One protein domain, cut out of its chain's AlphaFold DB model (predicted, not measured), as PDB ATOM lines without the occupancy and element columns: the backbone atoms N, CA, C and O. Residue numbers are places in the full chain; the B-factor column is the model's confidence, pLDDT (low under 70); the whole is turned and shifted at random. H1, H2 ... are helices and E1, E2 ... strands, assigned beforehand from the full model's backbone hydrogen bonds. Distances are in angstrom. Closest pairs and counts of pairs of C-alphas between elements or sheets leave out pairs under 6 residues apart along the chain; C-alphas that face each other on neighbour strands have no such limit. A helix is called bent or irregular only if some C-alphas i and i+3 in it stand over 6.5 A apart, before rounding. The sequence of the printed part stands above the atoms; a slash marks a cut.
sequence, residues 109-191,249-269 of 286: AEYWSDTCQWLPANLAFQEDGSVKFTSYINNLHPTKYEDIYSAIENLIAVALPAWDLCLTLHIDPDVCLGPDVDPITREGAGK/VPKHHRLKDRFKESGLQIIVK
ATOM      1  N   ALA A 109      46.180 -44.116  72.756       58.81
ATOM      2  CA  ALA A 109      46.161 -45.497  73.255       58.81
ATOM      3  C   ALA A 109      46.145 -45.599  74.795       58.81
ATOM      4  O   ALA A 109      45.614 -46.548  75.356       58.81
ATOM      5  N   GLU A 110      46.674 -44.589  75.484       60.44
ATOM      6  CA  GLU A 110      46.664 -44.445  76.945       60.44
ATOM      7  C   GLU A 110      45.263 -44.234  77.557       60.44
ATOM      8  O   GLU A 110      45.073 -44.491  78.744       60.44
ATOM      9  N   TYR A 111      44.264 -43.834  76.763       52.44
ATOM     10  CA  TYR A 111      42.857 -43.755  77.183       52.44
ATOM     11  C   TYR A 111      42.045 -44.999  76.803       52.44
ATOM     12  O   TYR A 111      40.844 -45.063  77.080       52.44
ATOM     13  N   TRP A 112      42.681 -45.989  76.178       53.06
ATOM     14  CA  TRP A 112      42.058 -47.254  75.828       53.06
ATOM     15  C   TRP A 112      42.413 -48.314  76.872       53.06
ATOM     16  O   TRP A 112      43.580 -48.636  77.079       53.06
ATOM     17  N   SER A 113      41.400 -48.873  77.537       55.84
ATOM     18  CA  SER A 113      41.582 -50.074  78.352       55.84
ATOM     19  C   SER A 113      41.263 -51.297  77.500       55.84
ATOM     20  O   SER A 113      40.141 -51.493  77.046       55.84
ATOM     21  N   ASP A 114      42.272 -52.132  77.301       57.41
ATOM     22  CA  ASP A 114      42.204 -53.451  76.666       57.41
ATOM     23  C   ASP A 114      41.584 -54.533  77.571       57.41
ATOM     24  O   ASP A 114      41.259 -55.634  77.128       57.41
ATOM     25  N   THR A 115      41.426 -54.214  78.854       52.66
ATOM     26  CA  THR A 115      41.069 -55.137  79.934       52.66
ATOM     27  C   THR A 115      39.687 -54.863  80.519       52.66
ATOM     28  O   THR A 115      39.048 -55.784  81.026       52.66
ATOM     29  N   CYS A 116      39.194 -53.625  80.432       56.41
ATOM     30  CA  CYS A 116      37.922 -53.205  81.011       56.41
ATOM     31  C   CYS A 116      37.093 -52.403  80.000       56.41
ATOM     32  O   CYS A 116      37.522 -51.353  79.534       56.41
ATOM     33  N   GLN A 117      35.854 -52.835  79.737       63.78
ATOM     34  CA  GLN A 117      34.894 -52.065  78.940       63.78
ATOM     35  C   GLN A 117      33.816 -51.459  79.841       63.78
ATOM     36  O   GLN A 117      33.137 -52.168  80.587       63.78
ATOM     37  N   TRP A 118      33.630 -50.141  79.764       65.88
ATOM     38  CA  TRP A 118      32.483 -49.479  80.381       65.88
ATOM     39  C   TRP A 118      31.303 -49.526  79.412       65.88
ATOM     40  O   TRP A 118      31.403 -49.055  78.281       65.88
ATOM     41  N   LEU A 119      30.192 -50.121  79.849       78.44
ATOM     42  CA  LEU A 119      28.993 -50.263  79.027       78.44
ATOM     43  C   LEU A 119      28.070 -49.055  79.239       78.44
ATOM     44  O   LEU A 119      27.613 -48.845  80.369       78.44
ATOM     45  N   PRO A 120      27.789 -48.259  78.193       87.12
ATOM     46  CA  PRO A 120      26.840 -47.164  78.300       87.12
ATOM     47  C   PRO A 120      25.407 -47.688  78.424       87.12
ATOM     48  O   PRO A 120      25.059 -48.741  77.887       87.12
ATOM     49  N   ALA A 121      24.563 -46.916  79.104       89.12
ATOM     50  CA  ALA A 121      23.126 -47.119  79.136       89.12
ATOM     51  C   ALA A 121      22.440 -46.233  78.086       89.12
ATOM     52  O   ALA A 121      22.771 -45.057  77.932       89.12
ATOM     53  N   ASN A 122      21.465 -46.793  77.379       91.88
ATOM     54  CA  ASN A 122      20.665 -46.098  76.384       91.88
ATOM     55  C   ASN A 122      19.534 -45.323  77.069       91.88
ATOM     56  O   ASN A 122      18.775 -45.872  77.875       91.88
ATOM     57  N   LEU A 123      19.398 -44.056  76.698       93.44
ATOM     58  CA  LEU A 123      18.387 -43.123  77.173       93.44
ATOM     59  C   LEU A 123      17.564 -42.630  75.981       93.44
ATOM     60  O   LEU A 123      18.122 -42.137  75.007       93.44
ATOM     61  N   ALA A 124      16.241 -42.721  76.061       93.56
ATOM     62  CA  ALA A 124      15.330 -42.209  75.044       93.56
ATOM     63  C   ALA A 124      14.589 -40.960  75.530       93.56
ATOM     64  O   ALA A 124      14.186 -40.864  76.694       93.56
ATOM     65  N   PHE A 125      14.360 -40.025  74.610       92.62
ATOM     66  CA  PHE A 125      13.525 -38.853  74.848       92.62
ATOM     67  C   PHE A 125      12.045 -39.214  74.719       92.62
ATOM     68  O   PHE A 125      11.643 -39.889  73.774       92.62
ATOM     69  N   GLN A 126      11.234 -38.741  75.660       90.00
ATOM     70  CA  GLN A 126       9.786 -38.926  75.658       90.00
ATOM     71  C   GLN A 126       9.073 -37.726  75.006       90.00
ATOM     72  O   GLN A 126       9.637 -36.632  74.868       90.00
ATOM     73  N   GLU A 127       7.813 -37.918  74.603       84.19
ATOM     74  CA  GLU A 127       6.993 -36.870  73.969       84.19
ATOM     75  C   GLU A 127       6.689 -35.698  74.913       84.19
ATOM     76  O   GLU A 127       6.649 -34.547  74.476       84.19
ATOM     77  N   ASP A 128       6.553 -35.974  76.211       82.75
ATOM     78  CA  ASP A 128       6.344 -34.979  77.273       82.75
ATOM     79  C   ASP A 128       7.601 -34.141  77.583       82.75
ATOM     80  O   ASP A 128       7.534 -33.135  78.286       82.75
ATOM     81  N   GLY A 129       8.750 -34.528  77.022       77.25
ATOM     82  CA  GLY A 129      10.045 -33.904  77.253       77.25
ATOM     83  C   GLY A 129      10.824 -34.407  78.454       77.25
ATOM     84  O   GLY A 129      11.911 -33.887  78.695       77.25
ATOM     85  N   SER A 130      10.336 -35.447  79.124       86.69
ATOM     86  CA  SER A 130      11.142 -36.251  80.034       86.69
ATOM     87  C   SER A 130      12.115 -37.154  79.266       86.69
ATOM     88  O   SER A 130      12.062 -37.303  78.037       86.69
ATOM     89  N   VAL A 131      13.040 -37.755  80.005       92.44
ATOM     90  CA  VAL A 131      13.962 -38.767  79.496       92.44
ATOM     91  C   VAL A 131      13.767 -40.062  80.258       92.44
ATOM     92  O   VAL A 131      13.439 -40.038  81.441       92.44
ATOM     93  N   LYS A 132      13.975 -41.190  79.582       93.25
ATOM     94  CA  LYS A 132      13.830 -42.507  80.197       93.25
ATOM     95  C   LYS A 132      14.903 -43.466  79.731       93.25
ATOM     96  O   LYS A 132      15.193 -43.535  78.535       93.25
ATOM     97  N   PHE A 133      15.456 -44.247  80.647       92.38
ATOM     98  CA  PHE A 133      16.365 -45.322  80.277       92.38
ATOM     99  C   PHE A 133      15.609 -46.451  79.573       92.38
ATOM    100  O   PHE A 133      14.592 -46.952  80.055       92.38
ATOM    101  N   THR A 134      16.118 -46.861  78.414       90.31
ATOM    102  CA  THR A 134      15.614 -48.016  77.655       90.31
ATOM    103  C   THR A 134      16.465 -49.261  77.875       90.31
ATOM    104  O   THR A 134      16.004 -50.372  77.613       90.31
ATOM    105  N   SER A 135      17.682 -49.100  78.400       86.88
ATOM    106  CA  SER A 135      18.536 -50.197  78.851       86.88
ATOM    107  C   SER A 135      18.822 -50.112  80.351       86.88
ATOM    108  O   SER A 135      18.555 -49.109  81.010       86.88
ATOM    109  N   TYR A 136      19.400 -51.177  80.907       86.44
ATOM    110  CA  TYR A 136      19.852 -51.166  82.295       86.44
ATOM    111  C   TYR A 136      21.114 -50.297  82.467       86.44
ATOM    112  O   TYR A 136      21.872 -50.094  81.518       86.44
ATOM    113  N   ILE A 137      21.324 -49.794  83.685       86.81
ATOM    114  CA  ILE A 137      22.529 -49.088  84.120       86.81
ATOM    115  C   ILE A 137      23.414 -50.130  84.794       86.81
ATOM    116  O   ILE A 137      22.938 -50.898  85.634       86.81
ATOM    117  N   ASN A 138      24.697 -50.173  84.436       82.44
ATOM    118  CA  ASN A 138      25.603 -51.181  84.973       82.44
ATOM    119  C   ASN A 138      25.633 -51.146  86.516       82.44
ATOM    120  O   ASN A 138      25.760 -50.081  87.118       82.44
ATOM    121  N   ASN A 139      25.517 -52.316  87.150       81.75
ATOM    122  CA  ASN A 139      25.428 -52.501  88.606       81.75
ATOM    123  C   ASN A 139      24.196 -51.889  89.311       81.75
ATOM    124  O   ASN A 139      24.174 -51.840  90.542       81.75
ATOM    125  N   LEU A 140      23.149 -51.469  88.586       82.12
ATOM    126  CA  LEU A 140      21.901 -50.976  89.178       82.12
ATOM    127  C   LEU A 140      20.692 -51.762  88.662       82.12
ATOM    128  O   LEU A 140      20.454 -51.875  87.464       82.12
ATOM    129  N   HIS A 141      19.901 -52.307  89.586       79.81
ATOM    130  CA  HIS A 141      18.728 -53.100  89.230       79.81
ATOM    131  C   HIS A 141      17.496 -52.202  88.995       79.81
ATOM    132  O   HIS A 141      17.050 -51.559  89.947       79.81
ATOM    133  N   PRO A 142      16.860 -52.231  87.805       81.69
ATOM    134  CA  PRO A 142      15.777 -51.307  87.440       81.69
ATOM    135  C   PRO A 142      14.510 -51.450  88.288       81.69
ATOM    136  O   PRO A 142      13.949 -50.455  88.718       81.69
ATOM    137  N   THR A 143      14.081 -52.677  88.596       82.44
ATOM    138  CA  THR A 143      12.848 -52.902  89.381       82.44
ATOM    139  C   THR A 143      13.027 -52.732  90.889       82.44
ATOM    140  O   THR A 143      12.094 -52.364  91.589       82.44
ATOM    141  N   LYS A 144      14.212 -53.051  91.423       81.44
ATOM    142  CA  LYS A 144      14.482 -52.979  92.866       81.44
ATOM    143  C   LYS A 144      14.747 -51.542  93.315       81.44
ATOM    144  O   LYS A 144      14.440 -51.201  94.451       81.44
ATOM    145  N   TYR A 145      15.334 -50.736  92.434       85.94
ATOM    146  CA  TYR A 145      15.729 -49.357  92.704       85.94
ATOM    147  C   TYR A 145      15.102 -48.398  91.689       85.94
ATOM    148  O   TYR A 145      15.791 -47.569  91.096       85.94
ATOM    149  N   GLU A 146      13.789 -48.528  91.502       89.56
ATOM    150  CA  GLU A 146      12.965 -47.642  90.670       89.56
ATOM    151  C   GLU A 146      13.208 -46.166  91.004       89.56
ATOM    152  O   GLU A 146      13.511 -45.371  90.116       89.56
ATOM    153  N   ASP A 147      13.191 -45.830  92.295       90.62
ATOM    154  CA  ASP A 147      13.375 -44.457  92.768       90.62
ATOM    155  C   ASP A 147      14.729 -43.867  92.343       90.62
ATOM    156  O   ASP A 147      14.826 -42.684  92.013       90.62
ATOM    157  N   ILE A 148      15.785 -44.693  92.318       90.56
ATOM    158  CA  ILE A 148      17.128 -44.264  91.903       90.56
ATOM    159  C   ILE A 148      17.147 -44.000  90.398       90.56
ATOM    160  O   ILE A 148      17.705 -42.994  89.964       90.56
ATOM    161  N   TYR A 149      16.510 -44.860  89.603       92.38
ATOM    162  CA  TYR A 149      16.368 -44.635  88.167       92.38
ATOM    163  C   TYR A 149      15.629 -43.329  87.877       92.38
ATOM    164  O   TYR A 149      16.154 -42.495  87.143       92.38
ATOM    165  N   SER A 150      14.479 -43.102  88.515       91.44
ATOM    166  CA  SER A 150      13.719 -41.860  88.353       91.44
ATOM    167  C   SER A 150      14.507 -40.630  88.804       91.44
ATOM    168  O   SER A 150      14.448 -39.584  88.159       91.44
ATOM    169  N   ALA A 151      15.291 -40.733  89.880       92.94
ATOM    170  CA  ALA A 151      16.160 -39.648  90.322       92.94
ATOM    171  C   ALA A 151      17.257 -39.325  89.293       92.94
ATOM    172  O   ALA A 151      17.502 -38.151  89.018       92.94
ATOM    173  N   ILE A 152      17.891 -40.342  88.700       93.38
ATOM    174  CA  ILE A 152      18.923 -40.154  87.669       93.38
ATOM    175  C   ILE A 152      18.307 -39.579  86.388       93.38
ATOM    176  O   ILE A 152      18.872 -38.658  85.807       93.38
ATOM    177  N   GLU A 153      17.146 -40.071  85.957       93.94
ATOM    178  CA  GLU A 153      16.414 -39.540  84.798       93.94
ATOM    179  C   GLU A 153      16.079 -38.055  84.985       93.94
ATOM    180  O   GLU A 153      16.350 -37.240  84.102       93.94
ATOM    181  N   ASN A 154      15.586 -37.677  86.168       92.12
ATOM    182  CA  ASN A 154      15.328 -36.280  86.518       92.12
ATOM    183  C   ASN A 154      16.614 -35.443  86.550       92.12
ATOM    184  O   ASN A 154      16.631 -34.323  86.044       92.12
ATOM    185  N   LEU A 155      17.702 -35.980  87.111       92.44
ATOM    186  CA  LEU A 155      18.999 -35.305  87.134       92.44
ATOM    187  C   LEU A 155      19.504 -35.034  85.713       92.44
ATOM    188  O   LEU A 155      19.965 -33.933  85.424       92.44
ATOM    189  N   ILE A 156      19.381 -36.018  84.820       91.94
ATOM    190  CA  ILE A 156      19.753 -35.869  83.415       91.94
ATOM    191  C   ILE A 156      18.875 -34.808  82.756       91.94
ATOM    192  O   ILE A 156      19.412 -33.918  82.110       91.94
ATOM    193  N   ALA A 157      17.555 -34.840  82.963       89.75
ATOM    194  CA  ALA A 157      16.643 -33.841  82.405       89.75
ATOM    195  C   ALA A 157      17.025 -32.404  82.807       89.75
ATOM    196  O   ALA A 157      16.988 -31.501  81.973       89.75
ATOM    197  N   VAL A 158      17.448 -32.204  84.059       89.81
ATOM    198  CA  VAL A 158      17.941 -30.913  84.568       89.81
ATOM    199  C   VAL A 158      19.316 -30.552  83.994       89.81
ATOM    200  O   VAL A 158      19.592 -29.377  83.769       89.81
ATOM    201  N   ALA A 159      20.179 -31.536  83.732       89.69
ATOM    202  CA  ALA A 159      21.519 -31.324  83.183       89.69
ATOM    203  C   ALA A 159      21.539 -31.093  81.661       89.69
ATOM    204  O   ALA A 159      22.485 -30.487  81.155       89.69
ATOM    205  N   LEU A 160      20.507 -31.533  80.930       87.50
ATOM    206  CA  LEU A 160      20.432 -31.429  79.469       87.50
ATOM    207  C   LEU A 160      20.725 -30.022  78.928       87.50
ATOM    208  O   LEU A 160      21.532 -29.935  78.010       87.50
ATOM    209  N   PRO A 161      20.175 -28.916  79.470       84.44
ATOM    210  CA  PRO A 161      20.475 -27.589  78.937       84.44
ATOM    211  C   PRO A 161      21.943 -27.170  79.123       84.44
ATOM    212  O   PRO A 161      22.502 -26.459  78.290       84.44
ATOM    213  N   ALA A 162      22.599 -27.640  80.187       83.38
ATOM    214  CA  ALA A 162      24.031 -27.422  80.379       83.38
ATOM    215  C   ALA A 162      24.864 -28.255  79.391       83.38
ATOM    216  O   ALA A 162      25.893 -27.795  78.898       83.38
ATOM    217  N   TRP A 163      24.417 -29.469  79.062       85.81
ATOM    218  CA  TRP A 163      25.046 -30.284  78.022       85.81
ATOM    219  C   TRP A 163      24.820 -29.707  76.628       85.81
ATOM    220  O   TRP A 163      25.764 -29.693  75.844       85.81
ATOM    221  N   ASP A 164      23.629 -29.170  76.345       82.00
ATOM    222  CA  ASP A 164      23.343 -28.410  75.126       82.00
ATOM    223  C   ASP A 164      24.385 -27.281  74.985       82.00
ATOM    224  O   ASP A 164      25.012 -27.149  73.939       82.00
ATOM    225  N   LEU A 165      24.687 -26.527  76.048       76.75
ATOM    226  CA  LEU A 165      25.698 -25.457  76.008       76.75
ATOM    227  C   LEU A 165      27.127 -25.940  75.723       76.75
ATOM    228  O   LEU A 165      27.856 -25.300  74.960       76.75
ATOM    229  N   CYS A 166      27.551 -27.024  76.372       76.25
ATOM    230  CA  CYS A 166      28.942 -27.480  76.326       76.25
ATOM    231  C   CYS A 166      29.247 -28.366  75.114       76.25
ATOM    232  O   CYS A 166      30.363 -28.332  74.598       76.25
ATOM    233  N   LEU A 167      28.284 -29.172  74.666       74.75
ATOM    234  CA  LEU A 167      28.498 -30.148  73.600       74.75
ATOM    235  C   LEU A 167      28.194 -29.573  72.215       74.75
ATOM    236  O   LEU A 167      28.828 -30.000  71.255       74.75
ATOM    237  N   THR A 168      27.316 -28.572  72.087       65.50
ATOM    238  CA  THR A 168      26.945 -27.998  70.775       65.50
ATOM    239  C   THR A 168      28.157 -27.556  69.948       65.50
ATOM    240  O   THR A 168      28.213 -27.843  68.754       65.50
ATOM    241  N   LEU A 169      29.182 -26.983  70.590       58.28
ATOM    242  CA  LEU A 169      30.420 -26.543  69.931       58.28
ATOM    243  C   LEU A 169      31.205 -27.673  69.245       58.28
ATOM    244  O   LEU A 169      31.961 -27.414  68.312       58.28
ATOM    245  N   HIS A 170      31.071 -28.910  69.728       59.56
ATOM    246  CA  HIS A 170      31.837 -30.060  69.244       59.56
ATOM    247  C   HIS A 170      31.070 -30.888  68.209       59.56
ATOM    248  O   HIS A 170      31.676 -31.531  67.356       59.56
ATOM    249  N   ILE A 171      29.736 -30.887  68.284       59.34
ATOM    250  CA  ILE A 171      28.891 -31.727  67.427       59.34
ATOM    251  C   ILE A 171      28.588 -31.027  66.079       59.34
ATOM    252  O   ILE A 171      28.142 -31.680  65.130       59.34
ATOM    253  N   ASP A 172      28.813 -29.713  65.965       58.69
ATOM    254  CA  ASP A 172      28.649 -28.968  64.710       58.69
ATOM    255  C   ASP A 172      29.765 -27.913  64.508       58.69
ATOM    256  O   ASP A 172      29.589 -26.725  64.807       58.69
ATOM    257  N   PRO A 173      30.962 -28.334  64.051       54.31
ATOM    258  CA  PRO A 173      32.090 -27.425  63.855       54.31
ATOM    259  C   PRO A 173      31.825 -26.380  62.764       54.31
ATOM    260  O   PRO A 173      32.351 -25.269  62.860       54.31
ATOM    261  N   ASP A 174      30.966 -26.680  61.784       52.72
ATOM    262  CA  ASP A 174      30.597 -25.745  60.716       52.72
ATOM    263  C   ASP A 174      29.761 -24.572  61.246       52.72
ATOM    264  O   ASP A 174      29.915 -23.448  60.769       52.72
ATOM    265  N   VAL A 175      28.960 -24.789  62.296       53.34
ATOM    266  CA  VAL A 175      28.170 -23.745  62.979       53.34
ATOM    267  C   VAL A 175      29.032 -22.862  63.887       53.34
ATOM    268  O   VAL A 175      28.690 -21.712  64.146       53.34
ATOM    269  N   CYS A 176      30.181 -23.345  64.363       49.53
ATOM    270  CA  CYS A 176      30.978 -22.613  65.352       49.53
ATOM    271  C   CYS A 176      32.264 -21.999  64.771       49.53
ATOM    272  O   CYS A 176      32.704 -20.938  65.228       49.53
ATOM    273  N   LEU A 177      32.859 -22.614  63.746       50.19
ATOM    274  CA  LEU A 177      34.193 -22.280  63.228       50.19
ATOM    275  C   LEU A 177      34.223 -21.955  61.725       50.19
ATOM    276  O   LEU A 177      35.281 -21.576  61.221       50.19
ATOM    277  N   GLY A 178      33.089 -22.037  61.020       49.94
ATOM    278  CA  GLY A 178      33.008 -21.662  59.609       49.94
ATOM    279  C   GLY A 178      33.336 -20.174  59.370       49.94
ATOM    280  O   GLY A 178      32.938 -19.319  60.169       49.94
ATOM    281  N   PRO A 179      34.046 -19.825  58.279       47.81
ATOM    282  CA  PRO A 179      34.422 -18.441  57.963       47.81
ATOM    283  C   PRO A 179      33.218 -17.529  57.659       47.81
ATOM    284  O   PRO A 179      33.341 -16.312  57.790       47.81
ATOM    285  N   ASP A 180      32.066 -18.116  57.316       48.47
ATOM    286  CA  ASP A 180      30.845 -17.417  56.891       48.47
ATOM    287  C   ASP A 180      29.734 -17.381  57.961       48.47
ATOM    288  O   ASP A 180      28.628 -16.918  57.684       48.47
ATOM    289  N   VAL A 181      29.996 -17.852  59.188       53.44
ATOM    290  CA  VAL A 181      28.986 -17.840  60.258       53.44
ATOM    291  C   VAL A 181      28.922 -16.467  60.927       53.44
ATOM    292  O   VAL A 181      29.934 -15.942  61.405       53.44
ATOM    293  N   ASP A 182      27.717 -15.894  60.992       51.69
ATOM    294  CA  ASP A 182      27.444 -14.648  61.708       51.69
ATOM    295  C   ASP A 182      27.883 -14.789  63.186       51.69
ATOM    296  O   ASP A 182      27.459 -15.721  63.875       51.69
ATOM    297  N   PRO A 183      28.730 -13.889  63.723       49.72
ATOM    298  CA  PRO A 183      29.110 -13.899  65.135       49.72
ATOM    299  C   PRO A 183      27.922 -13.910  66.107       49.72
ATOM    300  O   PRO A 183      28.093 -14.327  67.249       49.72
ATOM    301  N   ILE A 184      26.745 -13.449  65.669       47.56
ATOM    302  CA  ILE A 184      25.504 -13.398  66.452       47.56
ATOM    303  C   ILE A 184      24.839 -14.783  66.559       47.56
ATOM    304  O   ILE A 184      24.146 -15.039  67.539       47.56
ATOM    305  N   THR A 185      25.071 -15.696  65.609       50.91
ATOM    306  CA  THR A 185      24.495 -17.056  65.619       50.91
ATOM    307  C   THR A 185      25.382 -18.091  66.317       50.91
ATOM    308  O   THR A 185      25.035 -19.268  66.355       50.91
ATOM    309  N   ARG A 186      26.531 -17.677  66.873       56.41
ATOM    310  CA  ARG A 186      27.404 -18.545  67.675       56.41
ATOM    311  C   ARG A 186      26.807 -18.768  69.065       56.41
ATOM    312  O   ARG A 186      27.068 -18.002  69.990       56.41
ATOM    313  N   GLU A 187      26.026 -19.831  69.211       55.88
ATOM    314  CA  GLU A 187      25.506 -20.285  70.504       55.88
ATOM    315  C   GLU A 187      26.426 -21.366  71.096       55.88
ATOM    316  O   GLU A 187      26.661 -22.405  70.483       55.88
ATOM    317  N   GLY A 188      26.966 -21.131  72.294       57.56
ATOM    318  CA  GLY A 188      27.781 -22.115  73.006       57.56
ATOM    319  C   GLY A 188      28.406 -21.567  74.287       57.56
ATOM    320  O   GLY A 188      28.468 -20.354  74.501       57.56
ATOM    321  N   ALA A 189      28.892 -22.464  75.146       56.75
ATOM    322  CA  ALA A 189      29.536 -22.084  76.399       56.75
ATOM    323  C   ALA A 189      30.863 -21.338  76.172       56.75
ATOM    324  O   ALA A 189      31.776 -21.835  75.515       56.75
ATOM    325  N   GLY A 190      31.003 -20.168  76.794       58.50
ATOM    326  CA  GLY A 190      32.240 -19.393  76.790       58.50
ATOM    327  C   GLY A 190      32.231 -18.224  75.811       58.50
ATOM    328  O   GLY A 190      31.203 -17.788  75.298       58.50
ATOM    329  N   LYS A 191      33.406 -17.638  75.609       56.12
ATOM    330  CA  LYS A 191      33.538 -16.386  74.877       56.12
ATOM    331  C   LYS A 191      33.688 -16.653  73.378       56.12
ATOM    332  O   LYS A 191      34.777 -16.966  72.912       56.12
ATOM    333  N   VAL A 249      19.673 -21.246  77.832       71.25
ATOM    334  CA  VAL A 249      19.480 -22.456  77.036       71.25
ATOM    335  C   VAL A 249      19.669 -22.141  75.545       71.25
ATOM    336  O   VAL A 249      19.010 -21.235  75.026       71.25
ATOM    337  N   PRO A 250      20.532 -22.887  74.825       70.50
ATOM    338  CA  PRO A 250      20.692 -22.733  73.387       70.50
ATOM    339  C   PRO A 250      19.356 -22.948  72.687       70.50
ATOM    340  O   PRO A 250      18.635 -23.917  72.955       70.50
ATOM    341  N   LYS A 251      19.010 -22.029  71.790       71.50
ATOM    342  CA  LYS A 251      17.772 -22.109  71.009       71.50
ATOM    343  C   LYS A 251      17.947 -23.042  69.821       71.50
ATOM    344  O   LYS A 251      16.963 -23.594  69.328       71.50
ATOM    345  N   HIS A 252      19.186 -23.235  69.387       69.44
ATOM    346  CA  HIS A 252      19.550 -24.071  68.258       69.44
ATOM    347  C   HIS A 252      20.382 -25.283  68.704       69.44
ATOM    348  O   HIS A 252      21.007 -25.280  69.759       69.44
ATOM    349  N   HIS A 253      20.363 -26.344  67.890       71.31
ATOM    350  CA  HIS A 253      21.195 -27.548  68.060       71.31
ATOM    351  C   HIS A 253      21.029 -28.315  69.385       71.31
ATOM    352  O   HIS A 253      21.948 -29.007  69.822       71.31
ATOM    353  N   ARG A 254      19.839 -28.270  69.997       80.31
ATOM    354  CA  ARG A 254      19.559 -29.019  71.230       80.31
ATOM    355  C   ARG A 254      19.732 -30.522  71.021       80.31
ATOM    356  O   ARG A 254      19.266 -31.088  70.026       80.31
ATOM    357  N   LEU A 255      20.330 -31.193  72.001       84.00
ATOM    358  CA  LEU A 255      20.595 -32.632  71.973       84.00
ATOM    359  C   LEU A 255      19.308 -33.437  71.780       84.00
ATOM    360  O   LEU A 255      19.295 -34.414  71.035       84.00
ATOM    361  N   LYS A 256      18.209 -32.993  72.401       85.75
ATOM    362  CA  LYS A 256      16.890 -33.622  72.262       85.75
ATOM    363  C   LYS A 256      16.382 -33.620  70.822       85.75
ATOM    364  O   LYS A 256      15.785 -34.604  70.397       85.75
ATOM    365  N   ASP A 257      16.602 -32.535  70.086       84.69
ATOM    366  CA  ASP A 257      16.104 -32.403  68.717       84.69
ATOM    367  C   ASP A 257      16.958 -33.232  67.755       84.69
ATOM    368  O   ASP A 257      16.427 -33.922  66.885       84.69
ATOM    369  N   ARG A 258      18.280 -33.231  67.962       82.62
ATOM    370  CA  ARG A 258      19.232 -33.972  67.126       82.62
ATOM    371  C   ARG A 258      19.166 -35.483  67.331       82.62
ATOM    372  O   ARG A 258      19.228 -36.234  66.364       82.62
ATOM    373  N   PHE A 259      19.042 -35.929  68.577       87.12
ATOM    374  CA  PHE A 259      19.088 -37.345  68.953       87.12
ATOM    375  C   PHE A 259      17.713 -37.891  69.344       87.12
ATOM    376  O   PHE A 259      17.608 -38.856  70.101       87.12
ATOM    377  N   LYS A 260      16.639 -37.288  68.823       86.38
ATOM    378  CA  LYS A 260      15.260 -37.690  69.118       86.38
ATOM    379  C   LYS A 260      14.990 -39.161  68.789       86.38
ATOM    380  O   LYS A 260      14.313 -39.838  69.553       86.38
ATOM    381  N   GLU A 261      15.511 -39.637  67.657       84.44
ATOM    382  CA  GLU A 261      15.287 -41.005  67.169       84.44
ATOM    383  C   GLU A 261      16.289 -42.012  67.747       84.44
ATOM    384  O   GLU A 261      15.912 -43.133  68.080       84.44
ATOM    385  N   SER A 262      17.559 -41.620  67.886       85.81
ATOM    386  CA  SER A 262      18.627 -42.509  68.364       85.81
ATOM    387  C   SER A 262      18.696 -42.620  69.887       85.81
ATOM    388  O   SER A 262      19.201 -43.613  70.405       85.81
ATOM    389  N   GLY A 263      18.227 -41.600  70.608       89.62
ATOM    390  CA  GLY A 263      18.495 -41.441  72.032       89.62
ATOM    391  C   GLY A 263      19.953 -41.070  72.330       89.62
ATOM    392  O   GLY A 263      20.752 -40.817  71.425       89.62
ATOM    393  N   LEU A 264      20.287 -41.032  73.620       91.19
ATOM    394  CA  LEU A 264      21.629 -40.780  74.143       91.19
ATOM    395  C   LEU A 264      22.227 -42.053  74.746       91.19
ATOM    396  O   LEU A 264      21.518 -42.881  75.313       91.19
ATOM    397  N   GLN A 265      23.552 -42.166  74.685       90.69
ATOM    398  CA  GLN A 265      24.315 -43.165  75.427       90.69
ATOM    399  C   GLN A 265      24.994 -42.494  76.616       90.69
ATOM    400  O   GLN A 265      25.791 -41.574  76.443       90.69
ATOM    401  N   ILE A 266      24.658 -42.936  77.826       90.12
ATOM    402  CA  ILE A 266      25.110 -42.318  79.071       90.12
ATOM    403  C   ILE A 266      25.756 -43.372  79.955       90.12
ATOM    404  O   ILE A 266      25.176 -44.415  80.253       90.12
ATOM    405  N   ILE A 267      26.961 -43.070  80.417       89.44
ATOM    406  CA  ILE A 267      27.642 -43.850  81.442       89.44
ATOM    407  C   ILE A 267      27.297 -43.236  82.795       89.44
ATOM    408  O   ILE A 267      27.567 -42.062  83.043       89.44
ATOM    409  N   VAL A 268      26.736 -44.047  83.687       87.31
ATOM    410  CA  VAL A 268      26.449 -43.646  85.065       87.31
ATOM    411  C   VAL A 268      27.411 -44.374  85.993       87.31
ATOM    412  O   VAL A 268      27.407 -45.602  86.069       87.31
ATOM    413  N   LYS A 269      28.226 -43.609  86.724       85.12
ATOM    414  CA  LYS A 269      29.108 -44.121  87.775       85.12
ATOM    415  C   LYS A 269      28.547 -43.695  89.123       85.12
ATOM    416  O   LYS A 269      28.428 -42.506  89.398       85.12
TER     417      LYS A 269
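AT A GLANCE: This is residues 109 to 191 and 249 to 269 of the 286 residues of an uncharacterized protein of Clohesyomyces aquaticus (UniProt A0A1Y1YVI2). A long bent helix, H1, crosses one face of a small three-stranded sheet with its first arm, and its second arm turns away from the sheet toward a loose end made by H2 and the loop after it. The short H3 lies between that second arm and the sheet, and residues 109 to 117 stick out as a tail. The 104 printed residues, under half of them in named elements, run E1, E2, H1, H2, H3, E3; the sheet E2 E1 E3 is antiparallel and the class mixed. The whole is loose, with a radius of gyration of the C-alphas of 16.5 A and spans of 52 by 41 by 24 A.

HOW THE PARTS SIT: E1, residues 121 to 125, and E2, residues 131 to 133, form an antiparallel hairpin, with N 124 and O 132 2.8 A apart. E1 is also antiparallel to E3, residues 264 to 266, with N 121 and O 266 2.8 A apart. H1, residues 146 to 171, was assigned as one helix by its hydrogen bonds but is bent: C-alphas 158 and 161 are 7.0 A apart. Its arms H1a, residues 146 to 158, and H1b, residues 161 to 171, stand at a steep tilt of 66 degrees; H1b is irregular, C-alphas 166 and 169 being 6.6 A apart. H1a is on the sheet, over E2 and E1, at a height of 8.4 A; it runs across the strands, only just, at 62 degrees to E1 on the local plane. Its closest C-alphas to E2 are those of Glu 153 and Val 131, 5.9 A apart. H2, residues 173 to 177, is close to H1b but not clearly touching, the closest C-alphas being Leu 169 and Cys 176, 6.1 A. H3, residues 255 to 258, only grazes the sheet and only just touches H1b, with 3 pairs of C-alphas within 8 A, the closest Asp 164 and Leu 255 at 5.9 A. Every O i to N i+4 pair is within hydrogen-bond range in H1a and H2, 5 of 7 are in H1b, and H3 is too short for one.

IN THESE COORDINATES: E1 begins at C-alpha 121 (23.126, -47.119, 79.136) and is 13.4 A long. H1a measures 18.5 A and H1b 14.8 A. E3 ends at C-alpha 266 (25.110, -42.318, 79.071).

THE WHOLE: The C-alphas farthest apart, Lys 144 and Asp 180, are 53.2 A apart. Residues 192 to 248 are not printed, and C-alphas 191 and 249 are 15.5 A apart across the cut. The link from E2 to H1 is long. pLDDT is under 70 at residues 109 to 118, 168 to 191 and 252.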